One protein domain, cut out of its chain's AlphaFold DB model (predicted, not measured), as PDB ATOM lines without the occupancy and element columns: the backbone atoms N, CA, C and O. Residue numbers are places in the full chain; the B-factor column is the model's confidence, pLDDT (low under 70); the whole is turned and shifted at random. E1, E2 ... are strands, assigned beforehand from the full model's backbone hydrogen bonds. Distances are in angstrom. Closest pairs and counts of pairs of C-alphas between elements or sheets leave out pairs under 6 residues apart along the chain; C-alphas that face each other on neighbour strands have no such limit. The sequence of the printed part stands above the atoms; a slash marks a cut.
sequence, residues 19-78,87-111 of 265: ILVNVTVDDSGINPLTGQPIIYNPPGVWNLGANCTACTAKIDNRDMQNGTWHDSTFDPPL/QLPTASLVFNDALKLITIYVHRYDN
ATOM      1  N   ILE A  19     134.029 139.530 128.477       79.50
ATOM      2  CA  ILE A  19     135.020 140.288 127.712       79.50
ATOM      3  C   ILE A  19     134.648 141.762 127.821       79.50
ATOM      4  O   ILE A  19     133.509 142.143 127.548       79.50
ATOM      5  N   LEU A  20     135.607 142.594 128.223       81.69
ATOM      6  CA  LEU A  20     135.442 144.041 128.177       81.69
ATOM      7  C   LEU A  20     135.573 144.502 126.723       81.69
ATOM      8  O   LEU A  20     136.632 144.344 126.116       81.69
ATOM      9  N   VAL A  21     134.504 145.076 126.174       82.44
ATOM     10  CA  VAL A  21     134.489 145.635 124.818       82.44
ATOM     11  C   VAL A  21     134.277 147.139 124.910       82.44
ATOM     12  O   VAL A  21     133.261 147.600 125.430       82.44
ATOM     13  N   ASN A  22     135.230 147.907 124.384       84.81
ATOM     14  CA  ASN A  22     135.089 149.351 124.246       84.81
ATOM     15  C   ASN A  22     134.322 149.648 122.956       84.81
ATOM     16  O   ASN A  22     134.817 149.366 121.865       84.81
ATOM     17  N   VAL A  23     133.124 150.220 123.086       85.50
ATOM     18  CA  VAL A  23     132.292 150.617 121.946       85.50
ATOM     19  C   VAL A  23     132.053 152.110 122.003       85.50
ATOM     20  O   VAL A  23     131.461 152.618 122.952       85.50
ATOM     21  N   THR A  24     132.505 152.803 120.966       88.31
ATOM     22  CA  THR A  24     132.205 154.216 120.750       88.31
ATOM     23  C   THR A  24     131.124 154.302 119.684       88.31
ATOM     24  O   THR A  24     131.295 153.766 118.590       88.31
ATOM     25  N   VAL A  25     130.008 154.948 120.016       90.06
ATOM     26  CA  VAL A  25     128.922 155.224 119.073       90.06
ATOM     27  C   VAL A  25     128.971 156.709 118.762       90.06
ATOM     28  O   VAL A  25     128.931 157.531 119.674       90.06
ATOM     29  N   ASP A  26     129.141 157.023 117.483       93.38
ATOM     30  CA  ASP A  26     129.049 158.387 116.979       93.38
ATOM     31  C   ASP A  26     127.588 158.846 116.972       93.38
ATOM     32  O   ASP A  26     126.687 158.039 116.746       93.38
ATOM     33  N   ASP A  27     127.363 160.135 117.186       90.94
ATOM     34  CA  ASP A  27     126.029 160.713 117.347       90.94
ATOM     35  C   ASP A  27     125.200 160.608 116.045       90.94
ATOM     36  O   ASP A  27     124.015 160.285 116.061       90.94
ATOM     37  N   SER A  28     125.859 160.751 114.889       92.88
ATOM     38  CA  SER A  28     125.273 160.487 113.563       92.88
ATOM     39  C   SER A  28     125.393 159.029 113.089       92.88
ATOM     40  O   SER A  28     124.939 158.678 111.997       92.88
ATOM     41  N   GLY A  29     126.056 158.186 113.878       91.88
ATOM     42  CA  GLY A  29     126.474 156.852 113.481       91.88
ATOM     43  C   GLY A  29     125.454 155.757 113.774       91.88
ATOM     44  O   GLY A  29     124.432 155.936 114.432       91.88
ATOM     45  N   ILE A  30     125.789 154.560 113.299       93.44
ATOM     46  CA  ILE A  30     125.097 153.325 113.657       93.44
ATOM     47  C   ILE A  30     125.919 152.627 114.740       93.44
ATOM     48  O   ILE A  30     127.138 152.499 114.614       93.44
ATOM     49  N   ASN A  31     125.265 152.145 115.797       90.38
ATOM     50  CA  ASN A  31     125.923 151.322 116.803       90.38
ATOM     51  C   ASN A  31     126.473 150.043 116.143       90.38
ATOM     52  O   ASN A  31     125.683 149.245 115.629       90.38
ATOM     53  N   PRO A  32     127.796 149.797 116.177       89.94
ATOM     54  CA  PRO A  32     128.404 148.678 115.458       89.94
ATOM     55  C   PRO A  32     128.009 147.308 116.022       89.94
ATOM     56  O   PRO A  32     128.168 146.306 115.333       89.94
ATOM     57  N   LEU A  33     127.497 147.243 117.257       89.50
ATOM     58  CA  LEU A  33     127.040 145.991 117.860       89.50
ATOM     59  C   LEU A  33     125.590 145.653 117.512       89.50
ATOM     60  O   LEU A  33     125.256 144.482 117.364       89.50
ATOM     61  N   THR A  34     124.713 146.658 117.444       90.44
ATOM     62  CA  THR A  34     123.266 146.436 117.278       90.44
ATOM     63  C   THR A  34     122.762 146.763 115.880       90.44
ATOM     64  O   THR A  34     121.652 146.367 115.534       90.44
ATOM     65  N   GLY A  35     123.538 147.492 115.077       93.44
ATOM     66  CA  GLY A  35     123.084 148.000 113.786       93.44
ATOM     67  C   GLY A  35     122.014 149.093 113.901       93.44
ATOM     68  O   GLY A  35     121.391 149.430 112.900       93.44
ATOM     69  N   GLN A  36     121.785 149.646 115.098       94.12
ATOM     70  CA  GLN A  36     120.766 150.673 115.343       94.12
ATOM     71  C   GLN A  36     121.400 152.052 115.596       94.12
ATOM     72  O   GLN A  36     122.413 152.127 116.296       94.12
ATOM     73  N   PRO A  37     120.831 153.140 115.050       95.12
ATOM     74  CA  PRO A  37     121.272 154.502 115.345       95.12
ATOM     75  C   PRO A  37     120.734 154.992 116.697       95.12
ATOM     76  O   PRO A  37     119.881 154.349 117.317       95.12
ATOM     77  N   ILE A  38     121.203 156.161 117.135       94.81
ATOM     78  CA  ILE A  38     120.567 156.906 118.227       94.81
ATOM     79  C   ILE A  38     119.206 157.420 117.739       94.81
ATOM     80  O   ILE A  38     119.085 157.967 116.643       94.81
ATOM     81  N   ILE A  39     118.166 157.229 118.549       95.94
ATOM     82  CA  ILE A  39     116.814 157.710 118.259       95.94
ATOM     83  C   ILE A  39     116.602 159.025 118.998       95.94
ATOM     84  O   ILE A  39     116.549 159.044 120.231       95.94
ATOM     85  N   TYR A  40     116.436 160.094 118.226       95.06
ATOM     86  CA  TYR A  40     116.121 161.435 118.706       95.06
ATOM     87  C   TYR A  40     114.619 161.690 118.629       95.06
ATOM     88  O   TYR A  40     113.996 161.502 117.582       95.06
ATOM     89  N   ASN A  41     114.037 162.135 119.736       95.00
ATOM     90  CA  ASN A  41     112.618 162.429 119.850       95.00
ATOM     91  C   ASN A  41     112.410 163.803 120.518       95.00
ATOM     92  O   ASN A  41     113.200 164.155 121.391       95.00
ATOM     93  N   PRO A  42     111.378 164.580 120.156       94.50
ATOM     94  CA  PRO A  42     110.555 164.406 118.959       94.50
ATOM     95  C   PRO A  42     111.375 164.530 117.660       94.50
ATOM     96  O   PRO A  42     112.433 165.162 117.641       94.50
ATOM     97  N   PRO A  43     110.930 163.908 116.557       93.19
ATOM     98  CA  PRO A  43     111.603 164.060 115.276       93.19
ATOM     99  C   PRO A  43     111.519 165.519 114.804       93.19
ATOM    100  O   PRO A  43     110.470 166.153 114.890       93.19
ATOM    101  N   GLY A  44     112.628 166.046 114.286       91.88
ATOM    102  CA  GLY A  44     112.688 167.383 113.683       91.88
ATOM    103  C   GLY A  44     112.997 168.545 114.631       91.88
ATOM    104  O   GLY A  44     113.224 169.644 114.138       91.88
ATOM    105  N   VAL A  45     113.058 168.336 115.954       92.50
ATOM    106  CA  VAL A  45     113.522 169.394 116.888       92.50
ATOM    107  C   VAL A  45     115.033 169.376 117.115       92.50
ATOM    108  O   VAL A  45     115.610 170.365 117.558       92.50
ATOM    109  N   TRP A  46     115.672 168.251 116.796       94.00
ATOM    110  CA  TRP A  46     117.109 168.071 116.908       94.00
ATOM    111  C   TRP A  46     117.802 168.568 115.644       94.00
ATOM    112  O   TRP A  46     117.496 168.129 114.534       94.00
ATOM    113  N   ASN A  47     118.757 169.471 115.822       93.88
ATOM    114  CA  ASN A  47     119.570 170.025 114.752       93.88
ATOM    115  C   ASN A  47     120.925 169.327 114.724       93.88
ATOM    116  O   ASN A  47     121.521 169.097 115.773       93.88
ATOM    117  N   LEU A  48     121.450 169.045 113.531       94.06
ATOM    118  CA  LEU A  48     122.819 168.558 113.386       94.06
ATOM    119  C   LEU A  48     123.794 169.697 113.715       94.06
ATOM    120  O   LEU A  48     124.022 170.601 112.906       94.06
ATOM    121  N   GLY A  49     124.363 169.649 114.913       91.38
ATOM    122  CA  GLY A  49     125.135 170.725 115.514       91.38
ATOM    123  C   GLY A  49     126.393 171.099 114.731       91.38
ATOM    124  O   GLY A  49     126.708 172.282 114.618       91.38
ATOM    125  N   ALA A  50     127.051 170.126 114.092       90.19
ATOM    126  CA  ALA A  50     128.288 170.333 113.327       90.19
ATOM    127  C   ALA A  50     128.187 171.427 112.242       90.19
ATOM    128  O   ALA A  50     129.184 172.078 111.933       90.19
ATOM    129  N   ASN A  51     126.985 171.637 111.692       90.75
ATOM    130  CA  ASN A  51     126.700 172.630 110.649       90.75
ATOM    131  C   ASN A  51     125.668 173.681 111.092       90.75
ATOM    132  O   ASN A  51     125.182 174.466 110.277       90.75
ATOM    133  N   CYS A  52     125.293 173.687 112.367       90.19
ATOM    134  CA  CYS A  52     124.203 174.509 112.851       90.19
ATOM    135  C   CYS A  52     124.697 175.895 113.272       90.19
ATOM    136  O   CYS A  52     125.342 176.069 114.305       90.19
ATOM    137  N   THR A  53     124.356 176.920 112.491       91.44
ATOM    138  CA  THR A  53     124.721 178.312 112.804       91.44
ATOM    139  C   THR A  53     123.839 178.937 113.884       91.44
ATOM    140  O   THR A  53     124.269 179.887 114.538       91.44
ATOM    141  N   ALA A  54     122.616 178.422 114.051       88.75
ATOM    142  CA  ALA A  54     121.622 178.900 115.014       88.75
ATOM    143  C   ALA A  54     121.670 178.164 116.365       88.75
ATOM    144  O   ALA A  54     120.986 178.571 117.300       88.75
ATOM    145  N   CYS A  55     122.458 177.094 116.467       89.56
ATOM    146  CA  CYS A  55     122.565 176.304 117.683       89.56
ATOM    147  C   CYS A  55     123.282 177.089 118.777       89.56
ATOM    148  O   CYS A  55     124.206 177.872 118.516       89.56
ATOM    149  N   THR A  56     122.835 176.879 120.013       84.94
ATOM    150  CA  THR A  56     123.405 177.582 121.167       84.94
ATOM    151  C   THR A  56     124.772 176.996 121.509       84.94
ATOM    152  O   THR A  56     125.723 177.731 121.785       84.94
ATOM    153  N   ALA A  57     124.897 175.668 121.445       83.62
ATOM    154  CA  ALA A  57     126.180 174.998 121.564       83.62
ATOM    155  C   ALA A  57     127.026 175.208 120.293       83.62
ATOM    156  O   ALA A  57     126.526 175.181 119.173       83.62
ATOM    157  N   LYS A  58     128.331 175.435 120.474       88.00
ATOM    158  CA  LYS A  58     129.319 175.564 119.389       88.00
ATOM    159  C   LYS A  58     130.563 174.766 119.747       88.00
ATOM    160  O   LYS A  58     131.602 175.333 120.080       88.00
ATOM    161  N   ILE A  59     130.412 173.449 119.776       88.44
ATOM    162  CA  ILE A  59     131.515 172.543 120.090       88.44
ATOM    163  C   ILE A  59     132.435 172.449 118.862       88.44
ATOM    164  O   ILE A  59     131.948 172.396 117.735       88.44
ATOM    165  N   ASP A  60     133.756 172.461 119.061       89.50
ATOM    166  CA  ASP A  60     134.713 172.228 117.976       89.50
ATOM    167  C   ASP A  60     134.560 170.785 117.468       89.50
ATOM    168  O   ASP A  60     134.661 169.827 118.238       89.50
ATOM    169  N   ASN A  61     134.340 170.615 116.162       89.38
ATOM    170  CA  ASN A  61     134.170 169.301 115.536       89.38
ATOM    171  C   ASN A  61     135.379 168.375 115.778       89.38
ATOM    172  O   ASN A  61     135.249 167.158 115.702       89.38
ATOM    173  N   ARG A  62     136.563 168.914 116.091       91.38
ATOM    174  CA  ARG A  62     137.755 168.107 116.408       91.38
ATOM    175  C   ARG A  62     137.676 167.397 117.760       91.38
ATOM    176  O   ARG A  62     138.395 166.417 117.953       91.38
ATOM    177  N   ASP A  63     136.819 167.872 118.659       88.62
ATOM    178  CA  ASP A  63     136.624 167.300 119.994       88.62
ATOM    179  C   ASP A  63     135.491 166.261 120.027       88.62
ATOM    180  O   ASP A  63     135.306 165.571 121.030       88.62
ATOM    181  N   MET A  64     134.741 166.128 118.929       89.50
ATOM    182  CA  MET A  64     133.653 165.164 118.784       89.50
ATOM    183  C   MET A  64     134.108 163.939 117.991       89.50
ATOM    184  O   MET A  64     134.920 164.027 117.064       89.50
ATOM    185  N   GLN A  65     133.550 162.774 118.326       89.19
ATOM    186  CA  GLN A  65     133.732 161.585 117.499       89.19
ATOM    187  C   GLN A  65     133.196 161.900 116.098       89.19
ATOM    188  O   GLN A  65     132.128 162.478 115.957       89.19
ATOM    189  N   ASN A  66     133.997 161.624 115.065       92.88
ATOM    190  CA  ASN A  66     133.647 161.880 113.663       92.88
ATOM    191  C   ASN A  66     133.177 163.321 113.337       92.88
ATOM    192  O   ASN A  66     132.599 163.562 112.279       92.88
ATOM    193  N   GLY A  67     133.420 164.286 114.230       92.19
ATOM    194  CA  GLY A  67     132.941 165.656 114.091       92.19
ATOM    195  C   GLY A  67     131.427 165.829 114.104       92.19
ATOM    196  O   GLY A  67     130.960 166.837 113.575       92.19
ATOM    197  N   THR A  68     130.663 164.892 114.676       94.00
ATOM    198  CA  THR A  68     129.195 164.982 114.705       94.00
ATOM    199  C   THR A  68     128.643 165.105 116.118       94.00
ATOM    200  O   THR A  68     129.220 164.598 117.076       94.00
ATOM    201  N   TRP A  69     127.548 165.853 116.235       93.88
ATOM    202  CA  TRP A  69     126.783 166.060 117.461       93.88
ATOM    203  C   TRP A  69     125.424 166.683 117.098       93.88
ATOM    204  O   TRP A  69     125.316 167.339 116.056       93.88
ATOM    205  N   HIS A  70     124.405 166.513 117.940       93.44
ATOM    206  CA  HIS A  70     123.086 167.129 117.788       93.44
ATOM    207  C   HIS A  70     122.789 168.119 118.925       93.44
ATOM    208  O   HIS A  70     123.166 167.903 120.077       93.44
ATOM    209  N   ASP A  71     122.078 169.198 118.591       92.94
ATOM    210  CA  ASP A  71     121.581 170.211 119.530       92.94
ATOM    211  C   ASP A  71     120.056 170.208 119.542       92.94
ATOM    212  O   ASP A  71     119.420 170.101 118.490       92.94
ATOM    213  N   SER A  72     119.458 170.424 120.705       91.94
ATOM    214  CA  SER A  72     118.039 170.753 120.801       91.94
ATOM    215  C   SER A  72     117.836 171.769 121.911       91.94
ATOM    216  O   SER A  72     118.387 171.635 123.001       91.94
ATOM    217  N   THR A  73     117.000 172.770 121.649       87.75
ATOM    218  CA  THR A  73     116.579 173.738 122.665       87.75
ATOM    219  C   THR A  73     115.223 173.311 123.215       87.75
ATOM    220  O   THR A  73     114.309 173.012 122.450       87.75
ATOM    221  N   PHE A  74     115.111 173.225 124.541       86.88
ATOM    222  CA  PHE A  74     113.838 173.005 125.216       86.88
ATOM    223  C   PHE A  74     113.388 174.313 125.852       86.88
ATOM    224  O   PHE A  74     113.962 174.745 126.852       86.88
ATOM    225  N   ASP A  75     112.346 174.900 125.277       82.88
ATOM    226  CA  ASP A  75     111.666 176.053 125.847       82.88
ATOM    227  C   ASP A  75     110.483 175.551 126.685       82.88
ATOM    228  O   ASP A  75     109.506 175.045 126.120       82.88
ATOM    229  N   PRO A  76     110.555 175.620 128.030       81.44
ATOM    230  CA  PRO A  76     109.443 175.204 128.867       81.44
ATOM    231  C   PRO A  76     108.221 176.091 128.582       81.44
ATOM    232  O   PRO A  76     108.378 177.305 128.411       81.44
ATOM    233  N   PRO A  77     107.004 175.521 128.545       79.25
ATOM    234  CA  PRO A  77     105.801 176.297 128.283       79.25
ATOM    235  C   PRO A  77     105.656 177.414 129.322       79.25
ATOM    236  O   PRO A  77     105.748 177.179 130.529       79.25
ATOM    237  N   LEU A  78     105.433 178.644 128.851       82.69
ATOM    238  CA  LEU A  78     105.139 179.766 129.736       82.69
ATOM    239  C   LEU A  78     103.737 179.571 130.334       82.69
ATOM    240  O   LEU A  78     102.823 179.166 129.613       82.69
ATOM    241  N   GLN A  87     107.441 169.193 123.485       88.38
ATOM    242  CA  GLN A  87     107.817 167.898 124.038       88.38
ATOM    243  C   GLN A  87     109.303 167.924 124.410       88.38
ATOM    244  O   GLN A  87     110.134 168.388 123.632       88.38
ATOM    245  N   LEU A  88     109.641 167.401 125.592       88.81
ATOM    246  CA  LEU A  88     111.026 167.338 126.054       88.81
ATOM    247  C   LEU A  88     111.884 166.534 125.054       88.81
ATOM    248  O   LEU A  88     111.566 165.365 124.807       88.81
ATOM    249  N   PRO A  89     112.969 167.118 124.513       92.12
ATOM    250  CA  PRO A  89     113.880 166.404 123.636       92.12
ATOM    251  C   PRO A  89     114.571 165.260 124.381       92.12
ATOM    252  O   PRO A  89     115.157 165.455 125.448       92.12
ATOM    253  N   THR A  90     114.525 164.059 123.814       93.44
ATOM    254  CA  THR A  90     115.206 162.867 124.316       93.44
ATOM    255  C   THR A  90     116.037 162.209 123.218       93.44
ATOM    256  O   THR A  90     115.664 162.208 122.048       93.44
ATOM    257  N   ALA A  91     117.175 161.641 123.607       93.44
ATOM    258  CA  ALA A  91     118.001 160.787 122.766       93.44
ATOM    259  C   ALA A  91     118.096 159.415 123.437       93.44
ATOM    260  O   ALA A  91     118.314 159.326 124.648       93.44
ATOM    261  N   SER A  92     117.893 158.344 122.676       92.00
ATOM    262  CA  SER A  92     117.891 156.979 123.205       92.00
ATOM    263  C   SER A  92     118.724 156.043 122.340       92.00
ATOM    264  O   SER A  92     118.740 156.145 121.116       92.00
ATOM    265  N   LEU A  93     119.432 155.128 122.997       91.19
ATOM    266  CA  LEU A  93     120.280 154.129 122.363       91.19
ATOM    267  C   LEU A  93     120.043 152.786 123.051       91.19
ATOM    268  O   LEU A  93     120.114 152.691 124.277       91.19
ATOM    269  N   VAL A  94     119.746 151.752 122.265       88.25
ATOM    270  CA  VAL A  94     119.447 150.412 122.780       88.25
ATOM    271  C   VAL A  94     120.701 149.548 122.754       88.25
ATOM    272  O   VAL A  94     121.469 149.541 121.789       88.25
ATOM    273  N   PHE A  95     120.888 148.785 123.827       84.31
ATOM    274  CA  PHE A  95     121.954 147.808 123.960       84.31
ATOM    275  C   PHE A  95     121.362 146.446 124.319       84.31
ATOM    276  O   PHE A  95     120.577 146.347 125.256       84.31
ATOM    277  N   ASN A  96     121.784 145.395 123.616       81.94
ATOM    278  CA  ASN A  96     121.252 144.042 123.813       81.94
ATOM    279  C   ASN A  96     121.929 143.256 124.958       81.94
ATOM    280  O   ASN A  96     121.526 142.129 125.223       81.94
ATOM    281  N   ASP A  97     122.920 143.834 125.658       75.56
ATOM    282  CA  ASP A  97     123.757 143.107 126.630       75.56
ATOM    283  C   ASP A  97     123.856 143.804 127.993       75.56
ATOM    284  O   ASP A  97     123.779 145.029 128.096       75.56
ATOM    285  N   ALA A  98     124.086 142.994 129.032       64.44
ATOM    286  CA  ALA A  98     123.698 143.261 130.418       64.44
ATOM    287  C   ALA A  98     124.606 144.179 131.265       64.44
ATOM    288  O   ALA A  98     124.328 144.342 132.448       64.44
ATOM    289  N   LEU A  99     125.665 144.797 130.736       55.88
ATOM    290  CA  LEU A  99     126.478 145.744 131.518       55.88
ATOM    291  C   LEU A  99     127.275 146.660 130.593       55.88
ATOM    292  O   LEU A  99     128.229 146.225 129.950       55.88
ATOM    293  N   LYS A 100     126.878 147.933 130.515       66.06
ATOM    294  CA  LYS A 100     127.577 148.949 129.719       66.06
ATOM    295  C   LYS A 100     127.694 150.229 130.533       66.06
ATOM    296  O   LYS A 100     126.702 150.744 131.042       66.06
ATOM    297  N   LEU A 101     128.923 150.717 130.676       58.22
ATOM    298  CA  LEU A 101     129.183 152.044 131.212       58.22
ATOM    299  C   LEU A 101     128.914 153.043 130.087       58.22
ATOM    300  O   LEU A 101     129.651 153.080 129.106       58.22
ATOM    301  N   ILE A 102     127.842 153.818 130.217       68.31
ATOM    302  CA  ILE A 102     127.494 154.856 129.250       68.31
ATOM    303  C   ILE A 102     127.920 156.191 129.849       68.31
ATOM    304  O   ILE A 102     127.386 156.627 130.869       68.31
ATOM    305  N   THR A 103     128.890 156.845 129.220       62.56
ATOM    306  CA  THR A 103     129.226 158.236 129.524       62.56
ATOM    307  C   THR A 103     128.481 159.122 128.537       62.56
ATOM    308  O   THR A 103     128.829 159.163 127.363       62.56
ATOM    309  N   ILE A 104     127.442 159.809 129.010       68.75
ATOM    310  CA  ILE A 104     126.715 160.807 128.220       68.75
ATOM    311  C   ILE A 104     127.239 162.180 128.625       68.75
ATOM    312  O   ILE A 104     127.164 162.552 129.798       68.75
ATOM    313  N   TYR A 105     127.771 162.934 127.666       65.62
ATOM    314  CA  TYR A 105     128.115 164.331 127.885       65.62
ATOM    315  C   TYR A 105     126.899 165.196 127.552       65.62
ATOM    316  O   TYR A 105     126.567 165.385 126.386       65.62
ATOM    317  N   VAL A 106     126.213 165.700 128.580       68.94
ATOM    318  CA  VAL A 106     125.103 166.644 128.411       68.94
ATOM    319  C   VAL A 106     125.591 168.025 128.811       68.94
ATOM    320  O   VAL A 106     125.901 168.267 129.980       68.94
ATOM    321  N   HIS A 107     125.643 168.941 127.850       67.25
ATOM    322  CA  HIS A 107     125.940 170.338 128.127       67.25
ATOM    323  C   HIS A 107     124.633 171.128 128.216       67.25
ATOM    324  O   HIS A 107     123.947 171.313 127.216       67.25
ATOM    325  N   ARG A 108     124.276 171.615 129.411       68.00
ATOM    326  CA  ARG A 108     123.171 172.571 129.573       68.00
ATOM    327  C   ARG A 108     123.722 173.988 129.444       68.00
ATOM    328  O   ARG A 108     124.594 174.389 130.217       68.00
ATOM    329  N   TYR A 109     123.208 174.735 128.473       63.88
ATOM    330  CA  TYR A 109     123.480 176.160 128.343       63.88
ATOM    331  C   TYR A 109     122.285 176.952 128.874       63.88
ATOM    332  O   TYR A 109     121.221 176.955 128.266       63.88
ATOM    333  N   ASP A 110     122.459 177.622 130.011       65.25
ATOM    334  CA  ASP A 110     121.453 178.537 130.543       65.25
ATOM    335  C   ASP A 110     121.773 179.953 130.044       65.25
ATOM    336  O   ASP A 110     122.768 180.553 130.446       65.25
ATOM    337  N   ASN A 111     120.921 180.504 129.172       61.84
ATOM    338  CA  ASN A 111     121.042 181.877 128.647       61.84
ATOM    339  C   ASN A 111     120.739 182.970 129.700       61.84
ATOM    340  O   ASN A 111     120.716 184.163 129.389       61.84
TER     341      ASN A 111
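What this domain is: This is residues 19 to 78 and 87 to 111 of the 265 residues of an uncharacterized protein of Crucibulum laeve (UniProt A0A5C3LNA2). There is little regular structure here: mostly unnamed chain makes an elongated body, with one tiny two-strand ladder, E1 and E2, off to one side of it and the loop of residues 49 to 69 on the far side. Residues 49 to 69 form a loop with a short pairing at its base, and residues 93 to 111 run on from E2 and fold back near residue 97 along the length. The printed part has 85 residues, with no named helix and two named strands, E1 then E2, antiparallel; the class is all strand, on only 6 residues. It is only just compact, close to loose, with a radius of gyration of the C-alphas of 14.2 A and spans of 47 by 30 by 21 A.

Where its parts are: Start at C-alpha 19, (135.020, 140.288, 127.712). Find E1, residues 39 to 41, beginning at (116.814, 157.710, 118.259), and E2, residues 90 to 92, ending at (117.891, 156.979, 123.205).

How they stand to each other: Compare E1 and E2, antiparallel at 163 degrees: C-alphas 40 and 91 face each other at 4.5 A, and N 39 and O 92 are within hydrogen-bond range at 2.8 A. Residues 47 to 48 pair antiparallel with 70 to 71.

The domain as a whole: The C-alphas of Ile 19 and Leu 78 are farthest apart, 49.6 A. Residues 79 to 86 are not printed; C-alphas 78 and 87 are 13.4 A apart across this cut. Look at residues 98 to 111 for pLDDT under 70.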